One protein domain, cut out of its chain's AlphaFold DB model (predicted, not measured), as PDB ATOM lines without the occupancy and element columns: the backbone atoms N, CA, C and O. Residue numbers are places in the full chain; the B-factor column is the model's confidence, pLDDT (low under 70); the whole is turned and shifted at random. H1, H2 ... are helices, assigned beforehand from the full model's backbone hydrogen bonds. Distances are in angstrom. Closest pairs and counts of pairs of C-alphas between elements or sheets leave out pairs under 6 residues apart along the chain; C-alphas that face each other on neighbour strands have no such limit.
ATOM      1  N   GLU A   6      38.587  12.288  30.719       93.31
ATOM      2  CA  GLU A   6      38.455  11.046  31.491       93.31
ATOM      3  C   GLU A   6      37.549  11.221  32.708       93.31
ATOM      4  O   GLU A   6      36.800  10.312  33.051       93.31
ATOM      5  N   GLU A   7      37.578  12.392  33.342       92.94
ATOM      6  CA  GLU A   7      36.684  12.714  34.455       92.94
ATOM      7  C   GLU A   7      35.239  12.879  33.989       92.94
ATOM      8  O   GLU A   7      34.336  12.320  34.605       92.94
ATOM      9  N   LEU A   8      35.018  13.535  32.847       92.50
ATOM     10  CA  LEU A   8      33.681  13.687  32.265       92.50
ATOM     11  C   LEU A   8      33.045  12.343  31.888       92.50
ATOM     12  O   LEU A   8      31.835  12.166  32.003       92.50
ATOM     13  N   LEU A   9      33.846  11.364  31.462       93.75
ATOM     14  CA  LEU A   9      33.348  10.028  31.126       93.75
ATOM     15  C   LEU A   9      33.004   9.174  32.355       93.75
ATOM     16  O   LEU A   9      32.282   8.188  32.200       93.75
ATOM     17  N   LYS A  10      33.467   9.546  33.558       96.19
ATOM     18  CA  LYS A  10      33.095   8.876  34.820       96.19
ATOM     19  C   LYS A  10      31.700   9.263  35.312       96.19
ATOM     20  O   LYS A  10      31.130   8.517  36.100       96.19
ATOM     21  N   LEU A  11      31.164  10.392  34.845       95.94
ATOM     22  CA  LEU A  11      29.787  10.799  35.110       95.94
ATOM     23  C   LEU A  11      28.804   9.755  34.565       95.94
ATOM     24  O   LEU A  11      29.053   9.115  33.534       95.94
ATOM     25  N   SER A  12      27.666   9.613  35.237       97.31
ATOM     26  CA  SER A  12      26.529   8.842  34.736       97.31
ATOM     27  C   SER A  12      26.014   9.413  33.410       97.31
ATOM     28  O   SER A  12      26.311  10.544  33.028       97.31
ATOM     29  N   VAL A  13      25.233   8.620  32.671       94.69
ATOM     30  CA  VAL A  13      24.637   9.074  31.402       94.69
ATOM     31  C   VAL A  13      23.798  10.339  31.611       94.69
ATOM     32  O   VAL A  13      23.926  11.273  30.828       94.69
ATOM     33  N   GLU A  14      23.005  10.382  32.680       96.69
ATOM     34  CA  GLU A  14      22.135  11.512  33.026       96.69
ATOM     35  C   GLU A  14      22.944  12.775  33.345       96.69
ATOM     36  O   GLU A  14      22.672  13.836  32.790       96.69
ATOM     37  N   GLU A  15      23.996  12.658  34.161       96.44
ATOM     38  CA  GLU A  15      24.894  13.779  34.474       96.44
ATOM     39  C   GLU A  15      25.619  14.299  33.232       96.44
ATOM     40  O   GLU A  15      25.799  15.505  33.083       96.44
ATOM     41  N   ARG A  16      26.018  13.409  32.313       95.81
ATOM     42  CA  ARG A  16      26.639  13.823  31.048       95.81
ATOM     43  C   ARG A  16      25.670  14.563  30.139       95.81
ATOM     44  O   ARG A  16      26.096  15.520  29.502       95.81
ATOM     45  N   ILE A  17      24.415  14.119  30.056       95.12
ATOM     46  CA  ILE A  17      23.378  14.807  29.275       95.12
ATOM     47  C   ILE A  17      23.163  16.201  29.851       95.12
ATOM     48  O   ILE A  17      23.333  17.178  29.132       95.12
ATOM     49  N   LYS A  18      22.921  16.290  31.162       95.06
ATOM     50  CA  LYS A  18      22.693  17.565  31.838       95.06
ATOM     51  C   LYS A  18      23.867  18.530  31.679       95.06
ATOM     52  O   LYS A  18      23.669  19.694  31.367       95.06
ATOM     53  N   LEU A  19      25.097  18.047  31.847       94.25
ATOM     54  CA  LEU A  19      26.282  18.880  31.651       94.25
ATOM     55  C   LEU A  19      26.419  19.343  30.194       94.25
ATOM     56  O   LEU A  19      26.831  20.472  29.952       94.25
ATOM     57  N   ALA A  20      26.107  18.488  29.218       93.06
ATOM     58  CA  ALA A  20      26.134  18.877  27.813       93.06
ATOM     59  C   ALA A  20      25.085  19.956  27.500       93.06
ATOM     60  O   ALA A  20      25.405  20.887  26.769       93.06
ATOM     61  N   GLU A  21      23.886  19.853  28.077       91.31
ATOM     62  CA  GLU A  21      22.829  20.869  27.982       91.31
ATOM     63  C   GLU A  21      23.273  22.190  28.617       91.31
ATOM     64  O   GLU A  21      23.270  23.209  27.938       91.31
ATOM     65  N   GLU A  22      23.764  22.172  29.860       92.19
ATOM     66  CA  GLU A  22      24.255  23.374  30.553       92.19
ATOM     67  C   GLU A  22      25.404  24.052  29.789       92.19
ATOM     68  O   GLU A  22      25.453  25.274  29.672       92.19
ATOM     69  N   LEU A  23      26.337  23.263  29.241       90.12
ATOM     70  CA  LEU A  23      27.418  23.792  28.410       90.12
ATOM     71  C   LEU A  23      26.883  24.390  27.111       90.12
ATOM     72  O   LEU A  23      27.387  25.425  26.684       90.12
ATOM     73  N   TRP A  24      25.892  23.758  26.485       87.31
ATOM     74  CA  TRP A  24      25.277  24.259  25.262       87.31
ATOM     75  C   TRP A  24      24.516  25.566  25.506       87.31
ATOM     76  O   TRP A  24      24.756  26.535  24.799       87.31
ATOM     77  N   GLU A  25      23.697  25.632  26.557       84.56
ATOM     78  CA  GLU A  25      22.984  26.843  26.988       84.56
ATOM     79  C   GLU A  25      23.938  27.974  27.405       84.56
ATOM     80  O   GLU A  25      23.596  29.148  27.296       84.56
ATOM     81  N   SER A  26      25.149  27.644  27.866       85.31
ATOM     82  CA  SER A  26      26.164  28.648  28.213       85.31
ATOM     83  C   SER A  26      26.800  29.335  27.001       85.31
ATOM     84  O   SER A  26      27.427  30.386  27.153       85.31
ATOM     85  N   VAL A  27      26.670  28.747  25.806       82.69
ATOM     86  CA  VAL A  27      27.070  29.385  24.550       82.69
ATOM     87  C   VAL A  27      25.905  30.271  24.124       82.69
ATOM     88  O   VAL A  27      24.980  29.820  23.461       82.69
ATOM     89  N   ASP A  28      25.946  31.514  24.592       64.56
ATOM     90  CA  ASP A  28      24.904  32.526  24.415       64.56
ATOM     91  C   ASP A  28      24.344  32.574  22.978       64.56
ATOM     92  O   ASP A  28      25.104  32.697  22.007       64.56
ATOM     93  N   GLU A  29      23.012  32.524  22.841       59.03
ATOM     94  CA  GLU A  29      22.311  32.718  21.564       59.03
ATOM     95  C   GLU A  29      22.679  34.067  20.924       59.03
ATOM     96  O   GLU A  29      22.692  34.191  19.699       59.03
ATOM     97  N   GLU A  30      23.063  35.068  21.727       59.81
ATOM     98  CA  GLU A  30      23.498  36.384  21.251       59.81
ATOM     99  C   GLU A  30      24.773  36.326  20.391       59.81
ATOM    100  O   GLU A  30      25.004  37.214  19.564       59.81
ATOM    101  N   GLN A  31      25.604  35.288  20.538       64.62
ATOM    102  CA  GLN A  31      26.839  35.150  19.760       64.62
ATOM    103  C   GLN A  31      26.616  34.513  18.385       64.62
ATOM    104  O   GLN A  31      27.418  34.753  17.477       64.62
ATOM    105  N   LEU A  32      25.550  33.723  18.217       73.88
ATOM    106  CA  LEU A  32      25.212  33.003  16.985       73.88
ATOM    107  C   LEU A  32      23.684  32.839  16.851       73.88
ATOM    108  O   LEU A  32      23.186  31.712  16.905       73.88
ATOM    109  N   PRO A  33      22.924  33.934  16.667       81.00
ATOM    110  CA  PRO A  33      21.483  33.826  16.505       81.00
ATOM    111  C   PRO A  33      21.168  33.064  15.218       81.00
ATOM    112  O   PRO A  33      21.715  33.371  14.154       81.00
ATOM    113  N   ALA A  34      20.266  32.085  15.306       84.81
ATOM    114  CA  ALA A  34      19.742  31.428  14.120       84.81
ATOM    115  C   ALA A  34      18.992  32.455  13.262       84.81
ATOM    116  O   ALA A  34      18.183  33.241  13.756       84.81
ATOM    117  N   THR A  35      19.262  32.457  11.964       90.81
ATOM    118  CA  THR A  35      18.533  33.288  11.009       90.81
ATOM    119  C   THR A  35      17.126  32.737  10.780       90.81
ATOM    120  O   THR A  35      16.903  31.528  10.862       90.81
ATOM    121  N   ASP A  36      16.183  33.596  10.387       94.00
ATOM    122  CA  ASP A  36      14.817  33.173  10.025       94.00
ATOM    123  C   ASP A  36      14.809  32.059   8.962       94.00
ATOM    124  O   ASP A  36      13.950  31.179   8.959       94.00
ATOM    125  N   VAL A  37      15.800  32.074   8.063       95.50
ATOM    126  CA  VAL A  37      15.977  31.048   7.030       95.50
ATOM    127  C   VAL A  37      16.374  29.705   7.643       95.50
ATOM    128  O   VAL A  37      15.829  28.673   7.261       95.50
ATOM    129  N   GLU A  38      17.311  29.693   8.589       94.25
ATOM    130  CA  GLU A  38      17.734  28.466   9.275       94.25
ATOM    131  C   GLU A  38      16.601  27.876  10.114       94.25
ATOM    132  O   GLU A  38      16.386  26.663  10.073       94.25
ATOM    133  N   ILE A  39      15.839  28.733  10.802       93.75
ATOM    134  CA  ILE A  39      14.652  28.338  11.567       93.75
ATOM    135  C   ILE A  39      13.613  27.711  10.632       93.75
ATOM    136  O   ILE A  39      13.186  26.582  10.863       93.75
ATOM    137  N   SER A  40      13.284  28.374   9.521       95.81
ATOM    138  CA  SER A  40      12.323  27.864   8.535       95.81
ATOM    139  C   SER A  40      12.727  26.502   7.957       95.81
ATOM    140  O   SER A  40      11.884  25.613   7.828       95.81
ATOM    141  N   ILE A  41      14.012  26.299   7.645       96.06
ATOM    142  CA  ILE A  41      14.517  25.003   7.161       96.06
ATOM    143  C   ILE A  41      14.376  23.927   8.244       96.06
ATOM    144  O   ILE A  41      14.050  22.776   7.933       96.06
ATOM    145  N   ALA A  42      14.656  24.263   9.505       93.19
ATOM    146  CA  ALA A  42      14.519  23.331  10.618       93.19
ATOM    147  C   ALA A  42      13.053  22.918  10.824       93.19
ATOM    148  O   ALA A  42      12.773  21.723  10.942       93.19
ATOM    149  N   GLU A  43      12.125  23.875  10.784       95.62
ATOM    150  CA  GLU A  43      10.682  23.636  10.879       95.62
ATOM    151  C   GLU A  43      10.172  22.751   9.735       95.62
ATOM    152  O   GLU A  43       9.520  21.736   9.988       95.62
ATOM    153  N   GLU A  44      10.533  23.057   8.484       95.00
ATOM    154  CA  GLU A  44      10.139  22.259   7.313       95.00
ATOM    155  C   GLU A  44      10.613  20.804   7.442       95.00
ATOM    156  O   GLU A  44       9.848  19.856   7.231       95.00
ATOM    157  N   ARG A  45      11.879  20.607   7.833       92.75
ATOM    158  CA  ARG A  45      12.454  19.268   8.032       92.75
ATOM    159  C   ARG A  45      11.782  18.524   9.175       92.75
ATOM    160  O   ARG A  45      11.582  17.313   9.071       92.75
ATOM    161  N   TYR A  46      11.432  19.229  10.244       92.12
ATOM    162  CA  TYR A  46      10.727  18.642  11.371       92.12
ATOM    163  C   TYR A  46       9.318  18.190  10.970       92.12
ATOM    164  O   TYR A  46       8.943  17.048  11.239       92.12
ATOM    165  N   GLU A  47       8.566  19.010  10.233       95.00
ATOM    166  CA  GLU A  47       7.260  18.609   9.706       95.00
ATOM    167  C   GLU A  47       7.339  17.408   8.759       95.00
ATOM    168  O   GLU A  47       6.498  16.506   8.825       95.00
ATOM    169  N   ALA A  48       8.331  17.388   7.864       91.75
ATOM    170  CA  ALA A  48       8.555  16.271   6.954       91.75
ATOM    171  C   ALA A  48       8.825  14.972   7.729       91.75
ATOM    172  O   ALA A  48       8.230  13.938   7.418       91.75
ATOM    173  N   TYR A  49       9.638  15.040   8.787       89.88
ATOM    174  CA  TYR A  49       9.891  13.907   9.672       89.88
ATOM    175  C   TYR A  49       8.625  13.430  10.395       89.88
ATOM    176  O   TYR A  49       8.372  12.230  10.438       89.88
ATOM    177  N   ILE A  50       7.783  14.334  10.914       92.19
ATOM    178  CA  ILE A  50       6.507  13.945  11.545       92.19
ATOM    179  C   ILE A  50       5.606  13.204  10.548       92.19
ATOM    180  O   ILE A  50       4.980  12.204  10.902       92.19
ATOM    181  N   LYS A  51       5.541  13.681   9.298       94.31
ATOM    182  CA  LYS A  51       4.726  13.075   8.231       94.31
ATOM    183  C   LYS A  51       5.278  11.716   7.791       94.31
ATOM    184  O   LYS A  51       4.492  10.825   7.471       94.31
ATOM    185  N   ASN A  52       6.600  11.540   7.792       92.62
ATOM    186  CA  ASN A  52       7.246  10.272   7.472       92.62
ATOM    187  C   ASN A  52       8.488  10.005   8.346       92.62
ATOM    188  O   ASN A  52       9.620  10.241   7.917       92.62
ATOM    189  N   PRO A  53       8.313   9.413   9.544       85.62
ATOM    190  CA  PRO A  53       9.424   9.183  10.472       85.62
ATOM    191  C   PRO A  53      10.511   8.237   9.944       85.62
ATOM    192  O   PRO A  53      11.603   8.167  10.504       85.62
ATOM    193  N   LYS A  54      10.221   7.484   8.874       86.62
ATOM    194  CA  LYS A  54      11.155   6.534   8.258       86.62
ATOM    195  C   LYS A  54      12.124   7.178   7.266       86.62
ATOM    196  O   LYS A  54      13.063   6.503   6.860       86.62
ATOM    197  N   ASP A  55      11.918   8.442   6.893       82.69
ATOM    198  CA  ASP A  55      12.829   9.171   5.994       82.69
ATOM    199  C   ASP A  55      14.094   9.673   6.706       82.69
ATOM    200  O   ASP A  55      15.029  10.164   6.068       82.69
ATOM    201  N   GLY A  56      14.149   9.531   8.033       83.06
ATOM    202  CA  GLY A  56      15.370   9.724   8.800       83.06
ATOM    203  C   GLY A  56      16.384   8.603   8.569       83.06
ATOM    204  O   GLY A  56      16.063   7.518   8.091       83.06
ATOM    205  N   MET A  57      17.628   8.852   8.965       87.81
ATOM    206  CA  MET A  57      18.648   7.813   9.055       87.81
ATOM    207  C   MET A  57      19.222   7.791  10.463       87.81
ATOM    208  O   MET A  57      19.316   8.829  11.123       87.81
ATOM    209  N   SER A  58      19.622   6.615  10.927       89.75
ATOM    210  CA  SER A  58      20.330   6.493  12.191       89.75
ATOM    211  C   SER A  58      21.668   7.231  12.138       89.75
ATOM    212  O   SER A  58      22.284   7.418  11.083       89.75
ATOM    213  N   TRP A  59      22.168   7.615  13.309       86.75
ATOM    214  CA  TRP A  59      23.473   8.261  13.424       86.75
ATOM    215  C   TRP A  59      24.624   7.398  12.883       86.75
ATOM    216  O   TRP A  59      25.623   7.911  12.378       86.75
ATOM    217  N   GLU A  60      24.500   6.075  12.983       93.38
ATOM    218  CA  GLU A  60      25.477   5.138  12.433       93.38
ATOM    219  C   GLU A  60      25.461   5.143  10.900       93.38
ATOM    220  O   GLU A  60      26.514   5.294  10.278       93.38
ATOM    221  N   GLU A  61      24.275   5.081  10.288       93.00
ATOM    222  CA  GLU A  61      24.120   5.154   8.832       93.00
ATOM    223  C   GLU A  61      24.609   6.496   8.279       93.00
ATOM    224  O   GLU A  61      25.279   6.529   7.244       93.00
ATOM    225  N   PHE A  62      24.322   7.605   8.971       90.94
ATOM    226  CA  PHE A  62      24.819   8.926   8.587       90.94
ATOM    227  C   PHE A  62      26.346   8.976   8.615       90.94
ATOM    228  O   PHE A  62      26.967   9.346   7.617       90.94
ATOM    229  N   ARG A  63      26.966   8.564   9.730       91.69
ATOM    230  CA  ARG A  63      28.430   8.549   9.858       91.69
ATOM    231  C   ARG A  63      29.078   7.683   8.793       91.69
ATOM    232  O   ARG A  63      30.033   8.130   8.167       91.69
ATOM    233  N   LYS A  64      28.526   6.494   8.535       94.75
ATOM    234  CA  LYS A  64      28.990   5.618   7.458       94.75
ATOM    235  C   LYS A  64      28.912   6.314   6.102       94.75
ATOM    236  O   LYS A  64      29.913   6.386   5.403       94.75
ATOM    237  N   LYS A  65      27.765   6.904   5.760       93.19
ATOM    238  CA  LYS A  65      27.570   7.628   4.495       93.19
ATOM    239  C   LYS A  65      28.560   8.782   4.316       93.19
ATOM    240  O   LYS A  65      29.060   8.987   3.213       93.19
ATOM    241  N   ILE A  66      28.819   9.556   5.369       94.44
ATOM    242  CA  ILE A  66      29.779  10.670   5.335       94.44
ATOM    243  C   ILE A  66      31.211  10.149   5.194       94.44
ATOM    244  O   ILE A  66      31.954  10.670   4.364       94.44
ATOM    245  N   ASN A  67      31.573   9.103   5.935       93.31
ATOM    246  CA  ASN A  67      32.875   8.455   5.828       93.31
ATOM    247  C   ASN A  67      33.120   7.886   4.422       93.31
ATOM    248  O   ASN A  67      34.142   8.177   3.813       93.31
ATOM    249  N   ASP A  68      32.158   7.147   3.871       94.31
ATOM    250  CA  ASP A  68      32.258   6.545   2.537       94.31
ATOM    251  C   ASP A  68      32.375   7.613   1.434       94.31
ATOM    252  O   ASP A  68      33.000   7.381   0.400       94.31
ATOM    253  N   LYS A  69      31.779   8.796   1.645       92.88
ATOM    254  CA  LYS A  69      31.786   9.893   0.670       92.88
ATOM    255  C   LYS A  69      33.033  10.780   0.746       92.88
ATOM    256  O   LYS A  69      33.470  11.262  -0.297       92.88
ATOM    257  N   TYR A  70      33.557  11.043   1.942       92.94
ATOM    258  CA  TYR A  70      34.603  12.054   2.155       92.94
ATOM    259  C   TYR A  70      35.904  11.513   2.773       92.94
ATOM    260  O   TYR A  70      36.906  12.216   2.710       92.94
ATOM    261  N   GLY A  71      35.915  10.285   3.302       74.62
ATOM    262  CA  GLY A  71      37.110   9.585   3.788       74.62
ATOM    263  C   GLY A  71      37.815  10.266   4.963       74.62
ATOM    264  O   GLY A  71      38.923  10.766   4.783       74.62
TER     265      GLY A  71
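This is residues 6 to 71 of the 72 residues of the protein "Putative addiction module component (TIGR02574 family)" of Lacibacter cauensis (UniProt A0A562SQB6). The helices make an open horseshoe with an empty middle: H2 forms one leg, H3 the other, and the link of residues 26 to 35 bridges them at one end. At the other end of the legs, the short H1 sits at the foot of H2 and H4 at the foot of H3, with the horseshoe left open between them. The printed part has 66 residues, with four named helices in the order H1, H2, H3, H4 and no named strand; the class is all helix. It is only just extended, close to loose, with a radius of gyration of the C-alphas of 16.5 A, and spans 38 by 34 by 27 A.

Find C-alpha 6 at (38.455, 11.046, 31.491), where H1, residues 6 to 10, begins. Go on to C-alpha 13 at (24.637, 9.074, 31.402); from there H2 runs over residues 13 to 25, 18.4 A. H3, residues 36 to 51, is the longest helix, 22.6 A. H4, residues 59 to 70, measures 16.3 A and ends at C-alpha 70, (34.603, 12.054, 2.155).

Look first at Leu 8 and Arg 16: their C-alphas, the closest of H1 and H2, are 7.1 A apart, and the two helices are close but not clearly touching. H3 is apart from H1, H2 and H4, and H4 is apart from H1 and H2. In H1, H2, H3 and H4 every O i to N i+4 pair is within hydrogen-bond range.

The C-alphas of Glu 7 and Lys 51, the two farthest apart, are 41.3 A from each other. The printed part has no cut. The link from H1 to H2 is tight; those from H2 to H3, 10 residues, and from H3 to H4, 7 residues, are short. Look at residues 28 to 31 for pLDDT under 70; the mean of the printed part is 89.6.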